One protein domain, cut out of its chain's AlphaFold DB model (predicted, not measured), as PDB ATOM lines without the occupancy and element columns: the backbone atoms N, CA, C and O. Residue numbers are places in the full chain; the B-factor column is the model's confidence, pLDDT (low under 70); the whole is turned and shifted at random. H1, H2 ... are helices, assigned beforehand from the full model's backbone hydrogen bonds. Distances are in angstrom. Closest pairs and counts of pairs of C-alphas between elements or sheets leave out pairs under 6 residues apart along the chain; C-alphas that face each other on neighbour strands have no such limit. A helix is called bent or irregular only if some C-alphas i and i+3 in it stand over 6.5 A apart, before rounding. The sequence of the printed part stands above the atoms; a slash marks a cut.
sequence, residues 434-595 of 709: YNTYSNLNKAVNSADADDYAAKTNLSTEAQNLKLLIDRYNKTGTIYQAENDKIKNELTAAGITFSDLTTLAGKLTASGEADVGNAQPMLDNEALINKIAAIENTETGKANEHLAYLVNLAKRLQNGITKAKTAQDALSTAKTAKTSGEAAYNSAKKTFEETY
ATOM      1  N   TYR A 434      31.896 -31.354 -13.196       95.00
ATOM      2  CA  TYR A 434      30.943 -31.074 -12.129       95.00
ATOM      3  C   TYR A 434      29.850 -30.107 -12.599       95.00
ATOM      4  O   TYR A 434      28.673 -30.430 -12.510       95.00
ATOM      5  N   ASN A 435      30.198 -28.946 -13.156       93.94
ATOM      6  CA  ASN A 435      29.190 -27.972 -13.587       93.94
ATOM      7  C   ASN A 435      28.245 -28.563 -14.647       93.94
ATOM      8  O   ASN A 435      27.039 -28.322 -14.606       93.94
ATOM      9  N   THR A 436      28.761 -29.373 -15.575       95.31
ATOM     10  CA  THR A 436      27.923 -30.077 -16.558       95.31
ATOM     11  C   THR A 436      26.909 -30.991 -15.876       95.31
ATOM     12  O   THR A 436      25.716 -30.908 -16.165       95.31
ATOM     13  N   TYR A 437      27.342 -31.837 -14.941       94.38
ATOM     14  CA  TYR A 437      26.419 -32.748 -14.269       94.38
ATOM     15  C   TYR A 437      25.461 -32.039 -13.301       94.38
ATOM     16  O   TYR A 437      24.308 -32.460 -13.207       94.38
ATOM     17  N   SER A 438      25.858 -30.952 -12.620       93.94
ATOM     18  CA  SER A 438      24.937 -30.243 -11.708       93.94
ATOM     19  C   SER A 438      23.796 -29.622 -12.507       93.94
ATOM     20  O   SER A 438      22.635 -29.772 -12.131       93.94
ATOM     21  N   ASN A 439      24.103 -29.075 -13.689       94.31
ATOM     22  CA  ASN A 439      23.099 -28.600 -14.634       94.31
ATOM     23  C   ASN A 439      22.158 -29.719 -15.111       94.31
ATOM     24  O   ASN A 439      20.952 -29.497 -15.198       94.31
ATOM     25  N   LEU A 440      22.669 -30.928 -15.372       95.69
ATOM     26  CA  LEU A 440      21.829 -32.085 -15.715       95.69
ATOM     27  C   LEU A 440      20.915 -32.491 -14.549       95.69
ATOM     28  O   LEU A 440      19.737 -32.776 -14.753       95.69
ATOM     29  N   ASN A 441      21.419 -32.464 -13.314       94.25
ATOM     30  CA  ASN A 441      20.614 -32.735 -12.124       94.25
ATOM     31  C   ASN A 441      19.528 -31.667 -11.905       94.25
ATOM     32  O   ASN A 441      18.371 -32.002 -11.649       94.25
ATOM     33  N   LYS A 442      19.869 -30.385 -12.082       95.19
ATOM     34  CA  LYS A 442      18.917 -29.265 -12.072       95.19
ATOM     35  C   LYS A 442      17.843 -29.428 -13.151       95.19
ATOM     36  O   LYS A 442      16.672 -29.181 -12.874       95.19
ATOM     37  N   ALA A 443      18.218 -29.875 -14.351       96.19
ATOM     38  CA  ALA A 443      17.276 -30.142 -15.437       96.19
ATOM     39  C   ALA A 443      16.287 -31.261 -15.078       96.19
ATOM     40  O   ALA A 443      15.091 -31.095 -15.307       96.19
ATOM     41  N   VAL A 444      16.753 -32.347 -14.446       97.06
ATOM     42  CA  VAL A 444      15.872 -33.407 -13.921       97.06
ATOM     43  C   VAL A 444      14.895 -32.843 -12.895       97.06
ATOM     44  O   VAL A 444      13.697 -33.064 -13.027       97.06
ATOM     45  N   ASN A 445      15.376 -32.074 -11.915       95.88
ATOM     46  CA  ASN A 445      14.516 -31.503 -10.875       95.88
ATOM     47  C   ASN A 445      13.497 -30.508 -11.451       95.88
ATOM     48  O   ASN A 445      12.349 -30.469 -11.014       95.88
ATOM     49  N   SER A 446      13.888 -29.719 -12.458       96.38
ATOM     50  CA  SER A 446      12.959 -28.813 -13.137       96.38
ATOM     51  C   SER A 446      11.890 -29.590 -13.898       96.38
ATOM     52  O   SER A 446      10.711 -29.279 -13.737       96.38
ATOM     53  N   ALA A 447      12.290 -30.597 -14.681       98.12
ATOM     54  CA  ALA A 447      11.376 -31.420 -15.466       98.12
ATOM     55  C   ALA A 447      10.433 -32.249 -14.581       98.12
ATOM     56  O   ALA A 447       9.272 -32.418 -14.930       98.12
ATOM     57  N   ASP A 448      10.898 -32.714 -13.419       96.25
ATOM     58  CA  ASP A 448      10.069 -33.425 -12.438       96.25
ATOM     59  C   ASP A 448       8.965 -32.518 -11.888       96.25
ATOM     60  O   ASP A 448       7.793 -32.888 -11.840       96.25
ATOM     61  N   ALA A 449       9.319 -31.278 -11.557       95.88
ATOM     62  CA  ALA A 449       8.349 -30.295 -11.112       95.88
ATOM     63  C   ALA A 449       7.378 -29.857 -12.231       95.88
ATOM     64  O   ALA A 449       6.211 -29.596 -11.940       95.88
ATOM     65  N   ASP A 450       7.820 -29.817 -13.495       96.62
ATOM     66  CA  ASP A 450       6.939 -29.564 -14.649       96.62
ATOM     67  C   ASP A 450       5.978 -30.734 -14.907       96.62
ATOM     68  O   ASP A 450       4.791 -30.507 -15.136       96.62
ATOM     69  N   ASP A 451       6.458 -31.980 -14.818       96.31
ATOM     70  CA  ASP A 451       5.639 -33.195 -14.933       96.31
ATOM     71  C   ASP A 451       4.577 -33.244 -13.832       96.31
ATOM     72  O   ASP A 451       3.393 -33.452 -14.115       96.31
ATOM     73  N   TYR A 452       4.976 -32.949 -12.590       94.19
ATOM     74  CA  TYR A 452       4.054 -32.835 -11.466       94.19
ATOM     75  C   TYR A 452       2.986 -31.765 -11.725       94.19
ATOM     76  O   TYR A 452       1.790 -32.048 -11.648       94.19
ATOM     77  N   ALA A 453       3.398 -30.547 -12.095       94.50
ATOM     78  CA  ALA A 453       2.468 -29.453 -12.354       94.50
ATOM     79  C   ALA A 453       1.500 -29.776 -13.509       94.50
ATOM     80  O   ALA A 453       0.294 -29.532 -13.409       94.50
ATOM     81  N   ALA A 454       1.994 -30.365 -14.601       95.56
ATOM     82  CA  ALA A 454       1.175 -30.745 -15.746       95.56
ATOM     83  C   ALA A 454       0.146 -31.831 -15.387       95.56
ATOM     84  O   ALA A 454      -1.034 -31.694 -15.728       95.56
ATOM     85  N   LYS A 455       0.552 -32.869 -14.646       93.25
ATOM     86  CA  LYS A 455      -0.346 -33.945 -14.199       93.25
ATOM     87  C   LYS A 455      -1.386 -33.459 -13.199       93.25
ATOM     88  O   LYS A 455      -2.554 -33.814 -13.328       93.25
ATOM     89  N   THR A 456      -1.010 -32.613 -12.247       90.88
ATOM     90  CA  THR A 456      -1.959 -32.041 -11.279       90.88
ATOM     91  C   THR A 456      -2.956 -31.091 -11.962       90.88
ATOM     92  O   THR A 456      -4.150 -31.111 -11.646       90.88
ATOM     93  N   ASN A 457      -2.523 -30.323 -12.969       91.31
ATOM     94  CA  ASN A 457      -3.422 -29.536 -13.821       91.31
ATOM     95  C   ASN A 457      -4.422 -30.423 -14.580       91.31
ATOM     96  O   ASN A 457      -5.626 -30.153 -14.556       91.31
ATOM     97  N   LEU A 458      -3.940 -31.495 -15.219       93.44
ATOM     98  CA  LEU A 458      -4.778 -32.451 -15.946       93.44
ATOM     99  C   LEU A 458      -5.769 -33.161 -15.013       93.44
ATOM    100  O   LEU A 458      -6.956 -33.244 -15.320       93.44
ATOM    101  N   SER A 459      -5.304 -33.590 -13.841       89.56
ATOM    102  CA  SER A 459      -6.120 -34.169 -12.771       89.56
ATOM    103  C   SER A 459      -7.250 -33.234 -12.332       89.56
ATOM    104  O   SER A 459      -8.396 -33.656 -12.200       89.56
ATOM    105  N   THR A 460      -6.964 -31.937 -12.189       86.88
ATOM    106  CA  THR A 460      -7.974 -30.934 -11.818       86.88
ATOM    107  C   THR A 460      -9.072 -30.808 -12.874       86.88
ATOM    108  O   THR A 460     -10.252 -30.677 -12.546       86.88
ATOM    109  N   GLU A 461      -8.715 -30.854 -14.158       90.12
ATOM    110  CA  GLU A 461      -9.708 -30.875 -15.238       90.12
ATOM    111  C   GLU A 461     -10.477 -32.203 -15.289       90.12
ATOM    112  O   GLU A 461     -11.688 -32.197 -15.500       90.12
ATOM    113  N   ALA A 462      -9.816 -33.330 -15.016       89.94
ATOM    114  CA  ALA A 462     -10.463 -34.639 -14.938       89.94
ATOM    115  C   ALA A 462     -11.520 -34.677 -13.824       89.94
ATOM    116  O   ALA A 462     -12.629 -35.169 -14.025       89.94
ATOM    117  N   GLN A 463     -11.223 -34.076 -12.670       85.31
ATOM    118  CA  GLN A 463     -12.192 -33.921 -11.585       85.31
ATOM    119  C   GLN A 463     -13.378 -33.045 -12.000       85.31
ATOM    120  O   GLN A 463     -14.530 -33.391 -11.747       85.31
ATOM    121  N   ASN A 464     -13.132 -31.956 -12.732       85.00
ATOM    122  CA  ASN A 464     -14.211 -31.144 -13.295       85.00
ATOM    123  C   ASN A 464     -15.083 -31.924 -14.293       85.00
ATOM    124  O   ASN A 464     -16.292 -31.686 -14.352       85.00
ATOM    125  N   LEU A 465     -14.496 -32.867 -15.040       88.19
ATOM    126  CA  LEU A 465     -15.222 -33.761 -15.945       88.19
ATOM    127  C   LEU A 465     -16.087 -34.742 -15.159       88.19
ATOM    128  O   LEU A 465     -17.269 -34.885 -15.464       88.19
ATOM    129  N   LYS A 466     -15.533 -35.355 -14.109       86.81
ATOM    130  CA  LYS A 466     -16.289 -36.223 -13.204       86.81
ATOM    131  C   LYS A 466     -17.505 -35.506 -12.622       86.81
ATOM    132  O   LYS A 466     -18.615 -36.009 -12.738       86.81
ATOM    133  N   LEU A 467     -17.305 -34.313 -12.063       80.69
ATOM    134  CA  LEU A 467     -18.378 -33.506 -11.474       80.69
ATOM    135  C   LEU A 467     -19.493 -33.195 -12.479       80.69
ATOM    136  O   LEU A 467     -20.674 -33.195 -12.127       80.69
ATOM    137  N   LEU A 468     -19.117 -32.926 -13.730       83.25
ATOM    138  CA  LEU A 468     -20.065 -32.664 -14.805       83.25
ATOM    139  C   LEU A 468     -20.871 -33.920 -15.171       83.25
ATOM    140  O   LEU A 468     -22.092 -33.857 -15.276       83.25
ATOM    141  N   ILE A 469     -20.206 -35.068 -15.308       86.38
ATOM    142  CA  ILE A 469     -20.849 -36.348 -15.638       86.38
ATOM    143  C   ILE A 469     -21.773 -36.807 -14.504       86.38
ATOM    144  O   ILE A 469     -22.907 -37.214 -14.759       86.38
ATOM    145  N   ASP A 470     -21.331 -36.673 -13.252       82.19
ATOM    146  CA  ASP A 470     -22.134 -37.003 -12.073       82.19
ATOM    147  C   ASP A 470     -23.401 -36.126 -12.016       82.19
ATOM    148  O   ASP A 470     -24.482 -36.618 -11.688       82.19
ATOM    149  N   ARG A 471     -23.310 -34.843 -12.409       79.12
ATOM    150  CA  ARG A 471     -24.478 -33.954 -12.561       79.12
ATOM    151  C   ARG A 471     -25.432 -34.454 -13.646       79.12
ATOM    152  O   ARG A 471     -26.631 -34.521 -13.384       79.12
ATOM    153  N   TYR A 472     -24.920 -34.827 -14.820       82.38
ATOM    154  CA  TYR A 472     -25.734 -35.338 -15.934       82.38
ATOM    155  C   TYR A 472     -26.479 -36.635 -15.586       82.38
ATOM    156  O   TYR A 472     -27.526 -36.941 -16.166       82.38
ATOM    157  N   ASN A 473     -25.963 -37.397 -14.620       80.94
ATOM    158  CA  ASN A 473     -26.578 -38.636 -14.166       80.94
ATOM    159  C   ASN A 473     -27.673 -38.440 -13.096       80.94
ATOM    160  O   ASN A 473     -28.417 -39.377 -12.816       80.94
ATOM    161  N   LYS A 474     -27.808 -37.247 -12.491       74.50
ATOM    162  CA  LYS A 474     -28.827 -37.002 -11.455       74.50
ATOM    163  C   LYS A 474     -30.243 -36.952 -12.042       74.50
ATOM    164  O   LYS A 474     -30.512 -36.194 -12.975       74.50
ATOM    165  N   THR A 475     -31.161 -37.697 -11.430       71.12
ATOM    166  CA  THR A 475     -32.607 -37.699 -11.710       71.12
ATOM    167  C   THR A 475     -33.375 -36.932 -10.626       71.12
ATOM    168  O   THR A 475     -32.869 -36.751  -9.518       71.12
ATOM    169  N   GLY A 476     -34.572 -36.425 -10.941       63.84
ATOM    170  CA  GLY A 476     -35.423 -35.700  -9.985       63.84
ATOM    171  C   GLY A 476     -34.873 -34.339  -9.537       63.84
ATOM    172  O   GLY A 476     -35.304 -33.807  -8.520       63.84
ATOM    173  N   THR A 477     -33.904 -33.783 -10.269       67.25
ATOM    174  CA  THR A 477     -33.340 -32.449 -10.008       67.25
ATOM    175  C   THR A 477     -33.838 -31.442 -11.037       67.25
ATOM    176  O   THR A 477     -34.243 -31.831 -12.133       67.25
ATOM    177  N   ILE A 478     -33.722 -30.147 -10.729       58.69
ATOM    178  CA  ILE A 478     -34.037 -29.051 -11.664       58.69
ATOM    179  C   ILE A 478     -33.272 -29.150 -12.999       58.69
ATOM    180  O   ILE A 478     -33.726 -28.638 -14.013       58.69
ATOM    181  N   TYR A 479     -32.142 -29.868 -13.025       66.75
ATOM    182  CA  TYR A 479     -31.308 -30.042 -14.214       66.75
ATOM    183  C   TYR A 479     -31.726 -31.222 -15.102       66.75
ATOM    184  O   TYR A 479     -31.138 -31.404 -16.160       66.75
ATOM    185  N   GLN A 480     -32.708 -32.047 -14.712       76.00
ATOM    186  CA  GLN A 480     -33.008 -33.297 -15.425       76.00
ATOM    187  C   GLN A 480     -33.365 -33.076 -16.904       76.00
ATOM    188  O   GLN A 480     -32.825 -33.762 -17.766       76.00
ATOM    189  N   ALA A 481     -34.204 -32.085 -17.211       74.25
ATOM    190  CA  ALA A 481     -34.572 -31.778 -18.594       74.25
ATOM    191  C   ALA A 481     -33.367 -31.311 -19.436       74.25
ATOM    192  O   ALA A 481     -33.265 -31.648 -20.613       74.25
ATOM    193  N   GLU A 482     -32.439 -30.557 -18.838       76.88
ATOM    194  CA  GLU A 482     -31.182 -30.142 -19.479       76.88
ATOM    195  C   GLU A 482     -30.250 -31.350 -19.683       76.88
ATOM    196  O   GLU A 482     -29.701 -31.549 -20.764       76.88
ATOM    197  N   ASN A 483     -30.143 -32.216 -18.674       82.19
ATOM    198  CA  ASN A 483     -29.337 -33.434 -18.710       82.19
ATOM    199  C   ASN A 483     -29.796 -34.409 -19.807       82.19
ATOM    200  O   ASN A 483     -28.961 -35.021 -20.473       82.19
ATOM    201  N   ASP A 484     -31.107 -34.564 -20.007       85.25
ATOM    202  CA  ASP A 484     -31.653 -35.461 -21.030       85.25
ATOM    203  C   ASP A 484     -31.376 -34.935 -22.447       85.25
ATOM    204  O   ASP A 484     -31.007 -35.713 -23.330       85.25
ATOM    205  N   LYS A 485     -31.432 -33.610 -22.659       87.38
ATOM    206  CA  LYS A 485     -30.989 -32.988 -23.922       87.38
ATOM    207  C   LYS A 485     -29.515 -33.266 -24.196       87.38
ATOM    208  O   LYS A 485     -29.177 -33.721 -25.283       87.38
ATOM    209  N   ILE A 486     -28.658 -33.083 -23.193       88.25
ATOM    210  CA  ILE A 486     -27.215 -33.341 -23.296       88.25
ATOM    211  C   ILE A 486     -26.934 -34.795 -23.694       88.25
ATOM    212  O   ILE A 486     -26.095 -35.048 -24.555       88.25
ATOM    213  N   LYS A 487     -27.644 -35.768 -23.109       88.62
ATOM    214  CA  LYS A 487     -27.498 -37.191 -23.469       88.62
ATOM    215  C   LYS A 487     -27.920 -37.469 -24.914       88.62
ATOM    216  O   LYS A 487     -27.251 -38.243 -25.605       88.62
ATOM    217  N   ASN A 488     -28.993 -36.832 -25.380       90.19
ATOM    218  CA  ASN A 488     -29.462 -36.963 -26.760       90.19
ATOM    219  C   ASN A 488     -28.468 -36.342 -27.754       90.19
ATOM    220  O   ASN A 488     -28.114 -36.989 -28.737       90.19
ATOM    221  N   GLU A 489     -27.959 -35.140 -27.468       92.75
ATOM    222  CA  GLU A 489     -26.936 -34.465 -28.283       92.75
ATOM    223  C   GLU A 489     -25.629 -35.271 -28.329       92.75
ATOM    224  O   GLU A 489     -25.054 -35.461 -29.400       92.75
ATOM    225  N   LEU A 490     -25.189 -35.837 -27.198       91.31
ATOM    226  CA  LEU A 490     -24.031 -36.740 -27.152       91.31
ATOM    227  C   LEU A 490     -24.222 -37.969 -28.044       91.31
ATOM    228  O   LEU A 490     -23.320 -38.335 -28.801       91.31
ATOM    229  N   THR A 491     -25.405 -38.580 -27.978       91.50
ATOM    230  CA  THR A 491     -25.744 -39.752 -28.794       91.50
ATOM    231  C   THR A 491     -25.752 -39.396 -30.280       91.50
ATOM    232  O   THR A 491     -25.191 -40.138 -31.085       91.50
ATOM    233  N   ALA A 492     -26.306 -38.235 -30.647       89.44
ATOM    234  CA  ALA A 492     -26.280 -37.717 -32.016       89.44
ATOM    235  C   ALA A 492     -24.848 -37.423 -32.507       89.44
ATOM    236  O   ALA A 492     -24.534 -37.661 -33.671       89.44
ATOM    237  N   ALA A 493     -23.954 -36.997 -31.609       88.25
ATOM    238  CA  ALA A 493     -22.519 -36.846 -31.864       88.25
ATOM    239  C   ALA A 493     -21.738 -38.183 -31.847       88.25
ATOM    240  O   ALA A 493     -20.508 -38.206 -31.972       88.25
ATOM    241  N   GLY A 494     -22.426 -39.319 -31.686       90.12
ATOM    242  CA  GLY A 494     -21.840 -40.658 -31.700       90.12
ATOM    243  C   GLY A 494     -21.012 -40.998 -30.458       90.12
ATOM    244  O   GLY A 494     -20.111 -41.834 -30.540       90.12
ATOM    245  N   ILE A 495     -21.256 -40.339 -29.325       91.12
ATOM    246  CA  ILE A 495     -20.595 -40.608 -28.040       91.12
ATOM    247  C   ILE A 495     -21.631 -41.190 -27.085       91.12
ATOM    248  O   ILE A 495     -22.666 -40.575 -26.836       91.12
ATOM    249  N   THR A 496     -21.363 -42.371 -26.521       89.44
ATOM    250  CA  THR A 496     -22.297 -42.953 -25.557       89.44
ATOM    251  C   THR A 496     -22.066 -42.353 -24.174       89.44
ATOM    252  O   THR A 496     -20.932 -42.158 -23.732       89.44
ATOM    253  N   PHE A 497     -23.148 -42.086 -23.441       88.75
ATOM    254  CA  PHE A 497     -23.031 -41.625 -22.054       88.75
ATOM    255  C   PHE A 497     -22.349 -42.679 -21.156       88.75
ATOM    256  O   PHE A 497     -21.670 -42.330 -20.192       88.75
ATOM    257  N   SER A 498     -22.456 -43.963 -21.518       89.00
ATOM    258  CA  SER A 498     -21.758 -45.064 -20.845       89.00
ATOM    259  C   SER A 498     -20.234 -44.890 -20.882       89.00
ATOM    260  O   SER A 498     -19.582 -45.048 -19.848       89.00
ATOM    261  N   ASP A 499     -19.666 -44.470 -22.018       89.25
ATOM    262  CA  ASP A 499     -18.222 -44.222 -22.154       89.25
ATOM    263  C   ASP A 499     -17.746 -43.138 -21.175       89.25
ATOM    264  O   ASP A 499     -16.725 -43.289 -20.500       89.25
ATOM    265  N   LEU A 500     -18.534 -42.065 -21.037       90.44
ATOM    266  CA  LEU A 500     -18.265 -40.975 -20.098       90.44
ATOM    267  C   LEU A 500     -18.351 -41.447 -18.644       90.44
ATOM    268  O   LEU A 500     -17.437 -41.195 -17.863       90.44
ATOM    269  N   THR A 501     -19.415 -42.164 -18.272       91.31
ATOM    270  CA  THR A 501     -19.561 -42.690 -16.900       91.31
ATOM    271  C   THR A 501     -18.475 -43.706 -16.546       91.31
ATOM    272  O   THR A 501     -17.961 -43.683 -15.430       91.31
ATOM    273  N   THR A 502     -18.044 -44.528 -17.509       92.06
ATOM    274  CA  THR A 502     -16.921 -45.461 -17.349       92.06
ATOM    275  C   THR A 502     -15.619 -44.705 -17.102       92.06
ATOM    276  O   THR A 502     -14.875 -45.045 -16.184       92.06
ATOM    277  N   LEU A 503     -15.348 -43.646 -17.874       91.94
ATOM    278  CA  LEU A 503     -14.175 -42.797 -17.666       91.94
ATOM    279  C   LEU A 503     -14.216 -42.093 -16.300       91.94
ATOM    280  O   LEU A 503     -13.227 -42.114 -15.570       91.94
ATOM    281  N   ALA A 504     -15.363 -41.526 -15.926       88.38
ATOM    282  CA  ALA A 504     -15.570 -40.874 -14.632       88.38
ATOM    283  C   ALA A 504     -15.446 -41.841 -13.444       88.38
ATOM    284  O   ALA A 504     -15.052 -41.425 -12.353       88.38
ATOM    285  N   GLY A 505     -15.769 -43.121 -13.647       87.69
ATOM    286  CA  GLY A 505     -15.605 -44.188 -12.660       87.69
ATOM    287  C   GLY A 505     -14.145 -44.571 -12.393       87.69
ATOM    288  O   GLY A 505     -13.852 -45.110 -11.331       87.69
ATOM    289  N   LYS A 506     -13.217 -44.254 -13.310       89.00
ATOM    290  CA  LYS A 506     -11.768 -44.470 -13.124       89.00
ATOM    291  C   LYS A 506     -11.097 -43.388 -12.267       89.00
ATOM    292  O   LYS A 506      -9.923 -43.520 -11.935       89.00
ATOM    293  N   LEU A 507     -11.804 -42.303 -11.955       86.25
ATOM    294  CA  LEU A 507     -11.270 -41.155 -11.226       86.25
ATOM    295  C   LEU A 507     -11.509 -41.302  -9.719       86.25
ATOM    296  O   LEU A 507     -12.563 -41.762  -9.280       86.25
ATOM    297  N   THR A 508     -10.527 -40.887  -8.921       76.38
ATOM    298  CA  THR A 508     -10.588 -40.963  -7.455       76.38
ATOM    299  C   THR A 508     -11.704 -40.082  -6.882       76.38
ATOM    300  O   THR A 508     -12.019 -39.011  -7.406       76.38
ATOM    301  N   ALA A 509     -12.296 -40.533  -5.772       59.47
ATOM    302  CA  ALA A 509     -13.417 -39.861  -5.110       59.47
ATOM    303  C   ALA A 509     -13.012 -38.657  -4.237       59.47
ATOM    304  O   ALA A 509     -13.887 -37.946  -3.751       59.47
ATOM    305  N   SER A 510     -11.712 -38.434  -4.003       54.41
ATOM    306  CA  SER A 510     -11.222 -37.487  -2.989       54.41
ATOM    307  C   SER A 510     -11.488 -36.017  -3.326       54.41
ATOM    308  O   SER A 510     -11.426 -35.173  -2.435       54.41
ATOM    309  N   GLY A 511     -11.756 -35.687  -4.596       55.19
ATOM    310  CA  GLY A 511     -11.840 -34.298  -5.061       55.19
ATOM    311  C   GLY A 511     -10.505 -33.542  -4.967       55.19
ATOM    312  O   GLY A 511     -10.455 -32.348  -5.259       55.19
ATOM    313  N   GLU A 512      -9.426 -34.223  -4.571       58.88
ATOM    314  CA  GLU A 512      -8.081 -33.671  -4.512       58.88
ATOM    315  C   GLU A 512      -7.435 -33.744  -5.900       58.88
ATOM    316  O   GLU A 512      -7.660 -34.681  -6.676       58.88
ATOM    317  N   ALA A 513      -6.599 -32.757  -6.214       57.94
ATOM    318  CA  ALA A 513      -5.772 -32.781  -7.412       57.94
ATOM    319  C   ALA A 513      -4.580 -33.738  -7.206       57.94
ATOM    320  O   ALA A 513      -3.429 -33.322  -7.108       57.94
ATOM    321  N   ASP A 514      -4.872 -35.034  -7.100       68.69
ATOM    322  CA  ASP A 514      -3.874 -36.102  -7.084       68.69
ATOM    323  C   ASP A 514      -3.425 -36.392  -8.521       68.69
ATOM    324  O   ASP A 514      -4.256 -36.557  -9.424       68.69
ATOM    325  N   VAL A 515      -2.114 -36.475  -8.747       79.56
ATOM    326  CA  VAL A 515      -1.520 -36.869 -10.033       79.56
ATOM    327  C   VAL A 515      -2.065 -38.209 -10.545       79.56
ATOM    328  O   VAL A 515      -2.072 -38.426 -11.757       79.56
ATOM    329  N   GLY A 516      -2.599 -39.070  -9.668       79.25
ATOM    330  CA  GLY A 516      -3.239 -40.338 -10.033       79.25
ATOM    331  C   GLY A 516      -4.394 -40.215 -11.039       79.25
ATOM    332  O   GLY A 516      -4.573 -41.094 -11.879       79.25
ATOM    333  N   ASN A 517      -5.132 -39.098 -11.046       84.69
ATOM    334  CA  ASN A 517      -6.236 -38.885 -11.998       84.69
ATOM    335  C   ASN A 517      -5.768 -38.463 -13.403       84.69
ATOM    336  O   ASN A 517      -6.585 -38.376 -14.321       84.69
ATOM    337  N   ALA A 518      -4.474 -38.190 -13.595       90.62
ATOM    338  CA  ALA A 518      -3.933 -37.855 -14.908       90.62
ATOM    339  C   ALA A 518      -3.898 -39.077 -15.841       90.62
ATOM    340  O   ALA A 518      -4.214 -38.947 -17.023       90.62
ATOM    341  N   GLN A 519      -3.564 -40.266 -15.320       91.75
ATOM    342  CA  GLN A 519      -3.382 -41.468 -16.143       91.75
ATOM    343  C   GLN A 519      -4.662 -41.900 -16.879       91.75
ATOM    344  O   GLN A 519      -4.591 -42.094 -18.091       91.75
ATOM    345  N   PRO A 520      -5.855 -41.936 -16.244       92.94
ATOM    346  CA  PRO A 520      -7.092 -42.222 -16.966       92.94
ATOM    347  C   PRO A 520      -7.363 -41.275 -18.141       92.94
ATOM    348  O   PRO A 520      -7.959 -41.698 -19.129       92.94
ATOM    349  N   MET A 521      -6.931 -40.010 -18.067       94.69
ATOM    350  CA  MET A 521      -7.067 -39.067 -19.183       94.69
ATOM    351  C   MET A 521      -6.082 -39.377 -20.310       94.69
ATOM    352  O   MET A 521      -6.475 -39.362 -21.473       94.69
ATOM    353  N   LEU A 522      -4.829 -39.703 -19.974       94.25
ATOM    354  CA  LEU A 522      -3.815 -40.118 -20.949       94.25
ATOM    355  C   LEU A 522      -4.256 -41.379 -21.711       94.25
ATOM    356  O   LEU A 522      -4.146 -41.424 -22.934       94.25
ATOM    357  N   ASP A 523      -4.833 -42.355 -21.006       94.75
ATOM    358  CA  ASP A 523      -5.287 -43.629 -21.581       94.75
ATOM    359  C   ASP A 523      -6.548 -43.493 -22.454       94.75
ATOM    360  O   ASP A 523      -6.875 -44.399 -23.217       94.75
ATOM    361  N   ASN A 524      -7.297 -42.391 -22.323       95.00
ATOM    362  CA  ASN A 524      -8.581 -42.172 -23.006       95.00
ATOM    363  C   ASN A 524      -8.567 -40.905 -23.880       95.00
ATOM    364  O   ASN A 524      -9.613 -40.315 -24.163       95.00
ATOM    365  N   GLU A 525      -7.384 -40.505 -24.357       96.00
ATOM    366  CA  GLU A 525      -7.183 -39.337 -25.222       96.00
ATOM    367  C   GLU A 525      -8.084 -39.358 -26.469       96.00
ATOM    368  O   GLU A 525      -8.622 -38.324 -26.856       96.00
ATOM    369  N   ALA A 526      -8.318 -40.530 -27.070       95.88
ATOM    370  CA  ALA A 526      -9.176 -40.664 -28.249       95.88
ATOM    371  C   ALA A 526     -10.627 -40.214 -27.987       95.88
ATOM    372  O   ALA A 526     -11.208 -39.500 -28.806       95.88
ATOM    373  N   LEU A 527     -11.201 -40.583 -26.834       94.94
ATOM    374  CA  LEU A 527     -12.546 -40.157 -26.436       94.94
ATOM    375  C   LEU A 527     -12.586 -38.645 -26.182       94.94
ATOM    376  O   LEU A 527     -13.497 -37.962 -26.645       94.94
ATOM    377  N   ILE A 528     -11.575 -38.115 -25.491       96.19
ATOM    378  CA  ILE A 528     -11.459 -36.682 -25.189       96.19
ATOM    379  C   ILE A 528     -11.356 -35.865 -26.483       96.19
ATOM    380  O   ILE A 528     -12.068 -34.874 -26.640       96.19
ATOM    381  N   ASN A 529     -10.547 -36.318 -27.443       96.19
ATOM    382  CA  ASN A 529     -10.424 -35.694 -28.759       96.19
ATOM    383  C   ASN A 529     -11.748 -35.723 -29.531       96.19
ATOM    384  O   ASN A 529     -12.114 -34.723 -30.146       96.19
ATOM    385  N   LYS A 530     -12.495 -36.833 -29.461       95.81
ATOM    386  CA  LYS A 530     -13.815 -36.948 -30.097       95.81
ATOM    387  C   LYS A 530     -14.811 -35.933 -29.533       95.81
ATOM    388  O   LYS A 530     -15.525 -35.299 -30.299       95.81
ATOM    389  N   ILE A 531     -14.825 -35.739 -28.212       95.81
ATOM    390  CA  ILE A 531     -15.682 -34.739 -27.555       95.81
ATOM    391  C   ILE A 531     -15.237 -33.316 -27.919       95.81
ATOM    392  O   ILE A 531     -16.067 -32.466 -28.226       95.81
ATOM    393  N   ALA A 532     -13.930 -33.043 -27.916       96.31
ATOM    394  CA  ALA A 532     -13.386 -31.723 -28.242       96.31
ATOM    395  C   ALA A 532     -13.673 -31.283 -29.693       96.31
ATOM    396  O   ALA A 532     -13.692 -30.080 -29.967       96.31
ATOM    397  N   ALA A 533     -13.898 -32.246 -30.593       96.50
ATOM    398  CA  ALA A 533     -14.195 -32.039 -32.009       96.50
ATOM    399  C   ALA A 533     -15.680 -31.769 -32.316       96.50
ATOM    400  O   ALA A 533     -16.022 -31.537 -33.471       96.50
ATOM    401  N   ILE A 534     -16.573 -31.798 -31.321       95.31
ATOM    402  CA  ILE A 534     -17.988 -31.469 -31.529       95.31
ATOM    403  C   ILE A 534     -18.121 -29.980 -31.890       95.31
ATOM    404  O   ILE A 534     -17.690 -29.096 -31.144       95.31
ATOM    405  N   GLU A 535     -18.745 -29.708 -33.034       93.38
ATOM    406  CA  GLU A 535     -19.020 -28.365 -33.558       93.38
ATOM    407  C   GLU A 535     -20.470 -27.931 -33.281       93.38
ATOM    408  O   GLU A 535     -21.258 -28.693 -32.717       93.38
ATOM    409  N   ASN A 536     -20.847 -26.720 -33.711       92.38
ATOM    410  CA  ASN A 536     -22.208 -26.177 -33.577       92.38
ATOM    411  C   ASN A 536     -22.665 -26.072 -32.112       92.38
ATOM    412  O   ASN A 536     -23.776 -26.472 -31.759       92.38
ATOM    413  N   THR A 537     -21.770 -25.556 -31.265       90.56
ATOM    414  CA  THR A 537     -21.986 -25.381 -29.818       90.56
ATOM    415  C   THR A 537     -22.411 -23.957 -29.447       90.56
ATOM    416  O   THR A 537     -22.611 -23.648 -28.270       90.56
ATOM    417  N   GLU A 538     -22.545 -23.067 -30.434       85.62
ATOM    418  CA  GLU A 538     -23.071 -21.720 -30.237       85.62
ATOM    419  C   GLU A 538     -24.563 -21.750 -29.887       85.62
ATOM    420  O   GLU A 538     -25.278 -22.705 -30.187       85.62
ATOM    421  N   THR A 539     -25.059 -20.678 -29.270       79.31
ATOM    422  CA  THR A 539     -26.470 -20.594 -28.888       79.31
ATOM    423  C   THR A 539     -27.400 -20.721 -30.098       79.31
ATOM    424  O   THR A 539     -27.179 -20.094 -31.136       79.31
ATOM    425  N   GLY A 540     -28.457 -21.519 -29.950       78.31
ATOM    426  CA  GLY A 540     -29.446 -21.814 -30.985       78.31
ATOM    427  C   GLY A 540     -28.996 -22.857 -32.014       78.31
ATOM    428  O   GLY A 540     -29.703 -23.077 -32.999       78.31
ATOM    429  N   LYS A 541     -27.827 -23.481 -31.831       88.44
ATOM    430  CA  LYS A 541     -27.314 -24.553 -32.694       88.44
ATOM    431  C   LYS A 541     -27.574 -25.937 -32.090       88.44
ATOM    432  O   LYS A 541     -27.977 -26.067 -30.941       88.44
ATOM    433  N   ALA A 542     -27.346 -26.978 -32.892       88.50
ATOM    434  CA  ALA A 542     -27.729 -28.355 -32.571       88.50
ATOM    435  C   ALA A 542     -27.066 -28.936 -31.307       88.50
ATOM    436  O   ALA A 542     -27.668 -29.796 -30.679       88.50
ATOM    437  N   ASN A 543     -25.861 -28.479 -30.946       90.00
ATOM    438  CA  ASN A 543     -25.084 -29.009 -29.820       90.00
ATOM    439  C   ASN A 543     -24.826 -27.939 -28.745       90.00
ATOM    440  O   ASN A 543     -23.782 -27.949 -28.083       90.00
ATOM    441  N   GLU A 544     -25.722 -26.958 -28.603       87.50
ATOM    442  CA  GLU A 544     -25.515 -25.827 -27.692       87.50
ATOM    443  C   GLU A 544     -25.318 -26.260 -26.228       87.50
ATOM    444  O   GLU A 544     -24.526 -25.644 -25.511       87.50
ATOM    445  N   HIS A 545     -25.962 -27.351 -25.787       87.31
ATOM    446  CA  HIS A 545     -25.858 -27.830 -24.406       87.31
ATOM    447  C   HIS A 545     -24.533 -28.568 -24.156       87.31
ATOM    448  O   HIS A 545     -24.086 -28.696 -23.012       87.31
ATOM    449  N   LEU A 546     -23.846 -29.002 -25.219       90.88
ATOM    450  CA  LEU A 546     -22.516 -29.604 -25.128       90.88
ATOM    451  C   LEU A 546     -21.391 -28.574 -25.013       90.88
ATOM    452  O   LEU A 546     -20.272 -28.962 -24.681       90.88
ATOM    453  N   ALA A 547     -21.652 -27.280 -25.219       89.12
ATOM    454  CA  ALA A 547     -20.617 -26.241 -25.266       89.12
ATOM    455  C   ALA A 547     -19.649 -26.276 -24.070       89.12
ATOM    456  O   ALA A 547     -18.430 -26.176 -24.238       89.12
ATOM    457  N   TYR A 548     -20.183 -26.481 -22.863       87.50
ATOM    458  CA  TYR A 548     -19.383 -26.582 -21.646       87.50
ATOM    459  C   TYR A 548     -18.503 -27.846 -21.622       87.50
ATOM    460  O   TYR A 548     -17.309 -27.779 -21.322       87.50
ATOM    461  N   LEU A 549     -19.079 -28.999 -21.978       91.19
ATOM    462  CA  LEU A 549     -18.359 -30.272 -22.059       91.19
ATOM    463  C   LEU A 549     -17.258 -30.223 -23.130       91.19
ATOM    464  O   LEU A 549     -16.148 -30.693 -22.891       91.19
ATOM    465  N   VAL A 550     -17.538 -29.609 -24.281       94.19
ATOM    466  CA  VAL A 550     -16.576 -29.422 -25.374       94.19
ATOM    467  C   VAL A 550     -15.426 -28.515 -24.945       94.19
ATOM    468  O   VAL A 550     -14.265 -28.842 -25.194       94.19
ATOM    469  N   ASN A 551     -15.703 -27.401 -24.254       92.00
ATOM    470  CA  ASN A 551     -14.644 -26.552 -23.700       92.00
ATOM    471  C   ASN A 551     -13.762 -27.327 -22.707       92.00
ATOM    472  O   ASN A 551     -12.533 -27.281 -22.799       92.00
ATOM    473  N   LEU A 552     -14.373 -28.090 -21.801       92.56
ATOM    474  CA  LEU A 552     -13.646 -28.919 -20.846       92.56
ATOM    475  C   LEU A 552     -12.791 -29.991 -21.539       92.56
ATOM    476  O   LEU A 552     -11.633 -30.182 -21.169       92.56
ATOM    477  N   ALA A 553     -13.310 -30.635 -22.585       95.50
ATOM    478  CA  ALA A 553     -12.558 -31.591 -23.392       95.50
ATOM    479  C   ALA A 553     -11.355 -30.942 -24.097       95.50
ATOM    480  O   ALA A 553     -10.271 -31.517 -24.099       95.50
ATOM    481  N   LYS A 554     -11.491 -29.709 -24.606       95.62
ATOM    482  CA  LYS A 554     -10.361 -28.933 -25.161       95.62
ATOM    483  C   LYS A 554      -9.303 -28.615 -24.098       95.62
ATOM    484  O   LYS A 554      -8.103 -28.695 -24.365       95.62
ATOM    485  N   ARG A 555      -9.721 -28.299 -22.867       94.31
ATOM    486  CA  ARG A 555      -8.806 -28.083 -21.728       94.31
ATOM    487  C   ARG A 555      -8.069 -29.369 -21.350       94.31
ATOM    488  O   ARG A 555      -6.859 -29.326 -21.131       94.31
ATOM    489  N   LEU A 556      -8.774 -30.501 -21.322       95.81
ATOM    490  CA  LEU A 556      -8.198 -31.829 -21.097       95.81
ATOM    491  C   LEU A 556      -7.208 -32.217 -22.196       95.81
ATOM    492  O   LEU A 556      -6.111 -32.653 -21.874       95.81
ATOM    493  N   GLN A 557      -7.551 -31.998 -23.467       97.12
ATOM    494  CA  GLN A 557      -6.667 -32.239 -24.609       97.12
ATOM    495  C   GLN A 557      -5.347 -31.467 -24.464       97.12
ATOM    496  O   GLN A 557      -4.274 -32.062 -24.522       97.12
ATOM    497  N   ASN A 558      -5.412 -30.162 -24.177       95.62
ATOM    498  CA  ASN A 558      -4.219 -29.353 -23.904       95.62
ATOM    499  C   ASN A 558      -3.432 -29.883 -22.687       95.62
ATOM    500  O   ASN A 558      -2.205 -29.967 -22.714       95.62
ATOM    501  N   GLY A 559      -4.135 -30.283 -21.622       95.56
ATOM    502  CA  GLY A 559      -3.530 -30.901 -20.441       95.56
ATOM    503  C   GLY A 559      -2.792 -32.207 -20.752       95.56
ATOM    504  O   GLY A 559      -1.680 -32.398 -20.266       95.56
ATOM    505  N   ILE A 560      -3.360 -33.068 -21.602       97.50
ATOM    506  CA  ILE A 560      -2.740 -34.315 -22.079       97.50
ATOM    507  C   ILE A 560      -1.458 -34.008 -22.850       97.50
ATOM    508  O   ILE A 560      -0.415 -34.591 -22.551       97.50
ATOM    509  N   THR A 561      -1.499 -33.058 -23.789       97.62
ATOM    510  CA  THR A 561      -0.310 -32.644 -24.549       97.62
ATOM    511  C   THR A 561       0.798 -32.130 -23.629       97.62
ATOM    512  O   THR A 561       1.948 -32.558 -23.755       97.62
ATOM    513  N   LYS A 562       0.463 -31.256 -22.668       96.69
ATOM    514  CA  LYS A 562       1.425 -30.725 -21.690       96.69
ATOM    515  C   LYS A 562       2.008 -31.830 -20.802       96.69
ATOM    516  O   LYS A 562       3.217 -31.852 -20.599       96.69
ATOM    517  N   ALA A 563       1.180 -32.758 -20.318       96.75
ATOM    518  CA  ALA A 563       1.622 -33.867 -19.473       96.75
ATOM    519  C   ALA A 563       2.561 -34.832 -20.217       96.75
ATOM    520  O   ALA A 563       3.610 -35.173 -19.682       96.75
ATOM    521  N   LYS A 564       2.243 -35.206 -21.465       97.38
ATOM    522  CA  LYS A 564       3.133 -36.029 -22.306       97.38
ATOM    523  C   LYS A 564       4.468 -35.333 -22.570       97.38
ATOM    524  O   LYS A 564       5.520 -35.914 -22.345       97.38
ATOM    525  N   THR A 565       4.421 -34.054 -22.950       97.94
ATOM    526  CA  THR A 565       5.631 -33.251 -23.199       97.94
ATOM    527  C   THR A 565       6.533 -33.197 -21.963       97.94
ATOM    528  O   THR A 565       7.748 -33.355 -22.069       97.94
ATOM    529  N   ALA A 566       5.950 -32.997 -20.777       97.56
ATOM    530  CA  ALA A 566       6.699 -32.969 -19.526       97.56
ATOM    531  C   ALA A 566       7.267 -34.351 -19.151       97.56
ATOM    532  O   ALA A 566       8.416 -34.440 -18.716       97.56
ATOM    533  N   GLN A 567       6.512 -35.432 -19.387       96.69
ATOM    534  CA  GLN A 567       6.966 -36.808 -19.172       96.69
ATOM    535  C   GLN A 567       8.165 -37.163 -20.068       96.69
ATOM    536  O   GLN A 567       9.157 -37.719 -19.585       96.69
ATOM    537  N   ASP A 568       8.112 -36.786 -21.347       97.88
ATOM    538  CA  ASP A 568       9.198 -36.999 -22.307       97.88
ATOM    539  C   ASP A 568      10.440 -36.176 -21.945       97.88
ATOM    540  O   ASP A 568      11.567 -36.688 -21.972       97.88
ATOM    541  N   ALA A 569      10.251 -34.916 -21.536       98.19
ATOM    542  CA  ALA A 569      11.332 -34.058 -21.057       98.19
ATOM    543  C   ALA A 569      12.004 -34.638 -19.801       98.19
ATOM    544  O   ALA A 569      13.235 -34.672 -19.720       98.19
ATOM    545  N   LEU A 570      11.222 -35.157 -18.848       98.19
ATOM    546  CA  LEU A 570      11.737 -35.807 -17.643       98.19
ATOM    547  C   LEU A 570      12.519 -37.085 -17.971       98.19
ATOM    548  O   LEU A 570      13.604 -37.298 -17.426       98.19
ATOM    549  N   SER A 571      12.001 -37.921 -18.874       97.94
ATOM    550  CA  SER A 571      12.682 -39.134 -19.344       97.94
ATOM    551  C   SER A 571      14.020 -38.805 -20.025       97.94
ATOM    552  O   SER A 571      15.064 -39.391 -19.712       97.94
ATOM    553  N   THR A 572      14.018 -37.783 -20.886       98.06
ATOM    554  CA  THR A 572      15.211 -37.282 -21.582       98.06
ATOM    555  C   THR A 572      16.246 -36.740 -20.595       98.06
ATOM    556  O   THR A 572      17.419 -37.111 -20.659       98.06
ATOM    557  N   ALA A 573      15.823 -35.914 -19.632       97.94
ATOM    558  CA  ALA A 573      16.704 -35.347 -18.616       97.94
ATOM    559  C   ALA A 573      17.335 -36.433 -17.729       97.94
ATOM    560  O   ALA A 573      18.534 -36.381 -17.448       97.94
ATOM    561  N   LYS A 574      16.553 -37.449 -17.325       97.25
ATOM    562  CA  LYS A 574      17.055 -38.597 -16.552       97.25
ATOM    563  C   LYS A 574      18.116 -39.371 -17.332       97.25
ATOM    564  O   LYS A 574      19.173 -39.665 -16.782       97.25
ATOM    565  N   THR A 575      17.869 -39.631 -18.615       96.31
ATOM    566  CA  THR A 575      18.827 -40.315 -19.496       96.31
ATOM    567  C   THR A 575      20.129 -39.522 -19.625       96.31
ATOM    568  O   THR A 575      21.210 -40.067 -19.406       96.31
ATOM    569  N   ALA A 576      20.034 -38.216 -19.893       95.50
ATOM    570  CA  ALA A 576      21.198 -37.342 -20.020       95.50
ATOM    571  C   ALA A 576      22.017 -37.262 -18.719       95.50
ATOM    572  O   ALA A 576      23.248 -37.327 -18.766       95.50
ATOM    573  N   LYS A 577      21.352 -37.178 -17.557       95.31
ATOM    574  CA  LYS A 577      22.013 -37.192 -16.243       95.31
ATOM    575  C   LYS A 577      22.830 -38.471 -16.041       95.31
ATOM    576  O   LYS A 577      23.999 -38.374 -15.674       95.31
ATOM    577  N   THR A 578      22.254 -39.640 -16.330       91.75
ATOM    578  CA  THR A 578      22.955 -40.930 -16.219       91.75
ATOM    579  C   THR A 578      24.215 -40.962 -17.091       91.75
ATOM    580  O   THR A 578      25.274 -41.378 -16.627       91.75
ATOM    581  N   SER A 579      24.148 -40.466 -18.332       88.00
ATOM    582  CA  SER A 579      25.319 -40.393 -19.220       88.00
ATOM    583  C   SER A 579      26.395 -39.420 -18.722       88.00
ATOM    584  O   SER A 579      27.586 -39.716 -18.814       88.00
ATOM    585  N   GLY A 580      25.998 -38.269 -18.172       93.25
ATOM    586  CA  GLY A 580      26.930 -37.279 -17.623       93.25
ATOM    587  C   GLY A 580      27.676 -37.758 -16.372       93.25
ATOM    588  O   GLY A 580      28.781 -37.284 -16.094       93.25
ATOM    589  N   GLU A 581      27.105 -38.709 -15.626       93.69
ATOM    590  CA  GLU A 581      27.657 -39.192 -14.356       93.69
ATOM    591  C   GLU A 581      29.047 -39.811 -14.507       93.69
ATOM    592  O   GLU A 581      29.944 -39.551 -13.704       93.69
ATOM    593  N   ALA A 582      29.249 -40.596 -15.566       91.62
ATOM    594  CA  ALA A 582      30.512 -41.279 -15.818       91.62
ATOM    595  C   ALA A 582      31.669 -40.289 -16.032       91.62
ATOM    596  O   ALA A 582      32.756 -40.469 -15.477       91.62
ATOM    597  N   ALA A 583      31.425 -39.213 -16.789       92.00
ATOM    598  CA  ALA A 583      32.417 -38.171 -17.044       92.00
ATOM    599  C   ALA A 583      32.785 -37.417 -15.758       92.00
ATOM    600  O   ALA A 583      33.967 -37.212 -15.475       92.00
ATOM    601  N   TYR A 584      31.780 -37.067 -14.949       95.06
ATOM    602  CA  TYR A 584      31.991 -36.461 -13.638       95.06
ATOM    603  C   TYR A 584      32.808 -37.372 -12.710       95.06
ATOM    604  O   TYR A 584      33.818 -36.929 -12.160       95.06
ATOM    605  N   ASN A 585      32.420 -38.642 -12.565       94.94
ATOM    606  CA  ASN A 585      33.092 -39.587 -11.671       94.94
ATOM    607  C   ASN A 585      34.555 -39.812 -12.079       94.94
ATOM    608  O   ASN A 585      35.437 -39.840 -11.222       94.94
ATOM    609  N   SER A 586      34.825 -39.912 -13.384       94.69
ATOM    610  CA  SER A 586      36.184 -40.038 -13.921       94.69
ATOM    611  C   SER A 586      37.046 -38.803 -13.620       94.69
ATOM    612  O   SER A 586      38.164 -38.921 -13.106       94.69
ATOM    613  N   ALA A 587      36.508 -37.602 -13.862       96.25
ATOM    614  CA  ALA A 587      37.214 -36.350 -13.595       96.25
ATOM    615  C   ALA A 587      37.456 -36.134 -12.092       96.25
ATOM    616  O   ALA A 587      38.546 -35.715 -11.698       96.25
ATOM    617  N   LYS A 588      36.472 -36.469 -11.247       95.56
ATOM    618  CA  LYS A 588      36.601 -36.426  -9.786       95.56
ATOM    619  C   LYS A 588      37.702 -37.361  -9.301       95.56
ATOM    620  O   LYS A 588      38.588 -36.908  -8.586       95.56
ATOM    621  N   LYS A 589      37.676 -38.627  -9.724       95.69
ATOM    622  CA  LYS A 589      38.698 -39.612  -9.355       95.69
ATOM    623  C   LYS A 589      40.098 -39.124  -9.734       95.69
ATOM    624  O   LYS A 589      40.985 -39.111  -8.890       95.69
ATOM    625  N   THR A 590      40.261 -38.647 -10.969       95.38
ATOM    626  CA  THR A 590      41.536 -38.095 -11.455       95.38
ATOM    627  C   THR A 590      42.009 -36.930 -10.583       95.38
ATOM    628  O   THR A 590      43.170 -36.884 -10.187       95.38
ATOM    629  N   PHE A 591      41.108 -36.000 -10.247       96.12
ATOM    630  CA  PHE A 591      41.423 -34.868  -9.379       96.12
ATOM    631  C   PHE A 591      41.836 -35.312  -7.968       96.12
ATOM    632  O   PHE A 591      42.891 -34.896  -7.494       96.12
ATOM    633  N   GLU A 592      41.072 -36.191  -7.318       95.06
ATOM    634  CA  GLU A 592      41.386 -36.708  -5.976       95.06
ATOM    635  C   GLU A 592      42.715 -37.474  -5.941       95.06
ATOM    636  O   GLU A 592      43.506 -37.325  -5.006       95.06
ATOM    637  N   GLU A 593      43.036 -38.218  -7.001       94.44
ATOM    638  CA  GLU A 593      44.322 -38.899  -7.145       94.44
ATOM    639  C   GLU A 593      45.505 -37.926  -7.279       94.44
ATOM    640  O   GLU A 593      46.631 -38.312  -6.953       94.44
ATOM    641  N   THR A 594      45.307 -36.672  -7.716       94.12
ATOM    642  CA  THR A 594      46.412 -35.698  -7.850       94.12
ATOM    643  C   THR A 594      46.953 -35.191  -6.514       94.12
ATOM    644  O   THR A 594      48.147 -34.912  -6.432       94.12
ATOM    645  N   TYR A 595      46.129 -35.136  -5.462       91.25
ATOM    646  CA  TYR A 595      46.527 -34.626  -4.140       91.25
ATOM    647  C   TYR A 595      46.391 -35.650  -2.995       91.25
ATOM    648  O   TYR A 595      46.882 -35.389  -1.894       91.25
TER     649      TYR A 595
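This is residues 434 to 595 of the 709 residues of the protein "Hep/Hag repeat protein" of Neisseria flavescens NRL30031/H210 (UniProt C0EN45). Two long helices, H6 and H1, run side by side in opposite directions as a shaft; four short helices, H2 to H5, pack round one half of it, with H2 across the end where H1 finishes and H6 starts. Residues 589 to 595 of H6 stick out at the other end. The printed part has 162 residues with six named helices, H1 to H6 in order, and no named strand: all helix. It is only just loose, close to extended, with a radius of gyration of the C-alphas of 22.6 A, and spans 82 by 30 by 21 A.

Start at H6, residues 544 to 595: it touches H1, residues 434 to 472, closest at C-alphas 451 and 566, 4.7 A, at a shallow tilt of 19 degrees, opposite ways. H5, residues 525 to 532, forms a hairpin with H6, closest at C-alphas 532 and 550, 4.9 A. H4, residues 515 to 523, touches H1 about perpendicular at 76 degrees, closest at C-alphas 459 and 517, 4.8 A. H3, residues 497 to 505, touches H1 with residues 465 to 470 alone, closest at C-alphas 466 and 504, 4.9 A. H2, residues 480 to 492, touches H6 with residues 545 to 546 of H6 alone, closest at C-alphas 486 and 545, 5.8 A. Helix packing is mostly crossed, mostly not at shallow tilts. Every O i to N i+4 pair is within hydrogen-bond range in H1, H2, H3 and H5; H6 has 43 of 48, and H4 has 2 of 5, beside 3 of 6 O i to N i+3 pairs.

Find C-alpha 434 at (30.943, -31.074, -12.129); from there H1 runs 57.0 A to C-alpha 472. H6 runs 76.3 A to C-alpha 595 at (46.527, -34.626, -4.140), with a kink of 28 degrees near residue 581; it is irregular, C-alphas 545 and 548 being 7.1 A apart.

The farthest C-alphas, of Ala 481 and Tyr 595, are 82.4 A apart. The printed part has no cut; the link from H5 to H6 is long, 11 residues. Residues 476 to 479 and 509 to 514 have pLDDT under 70.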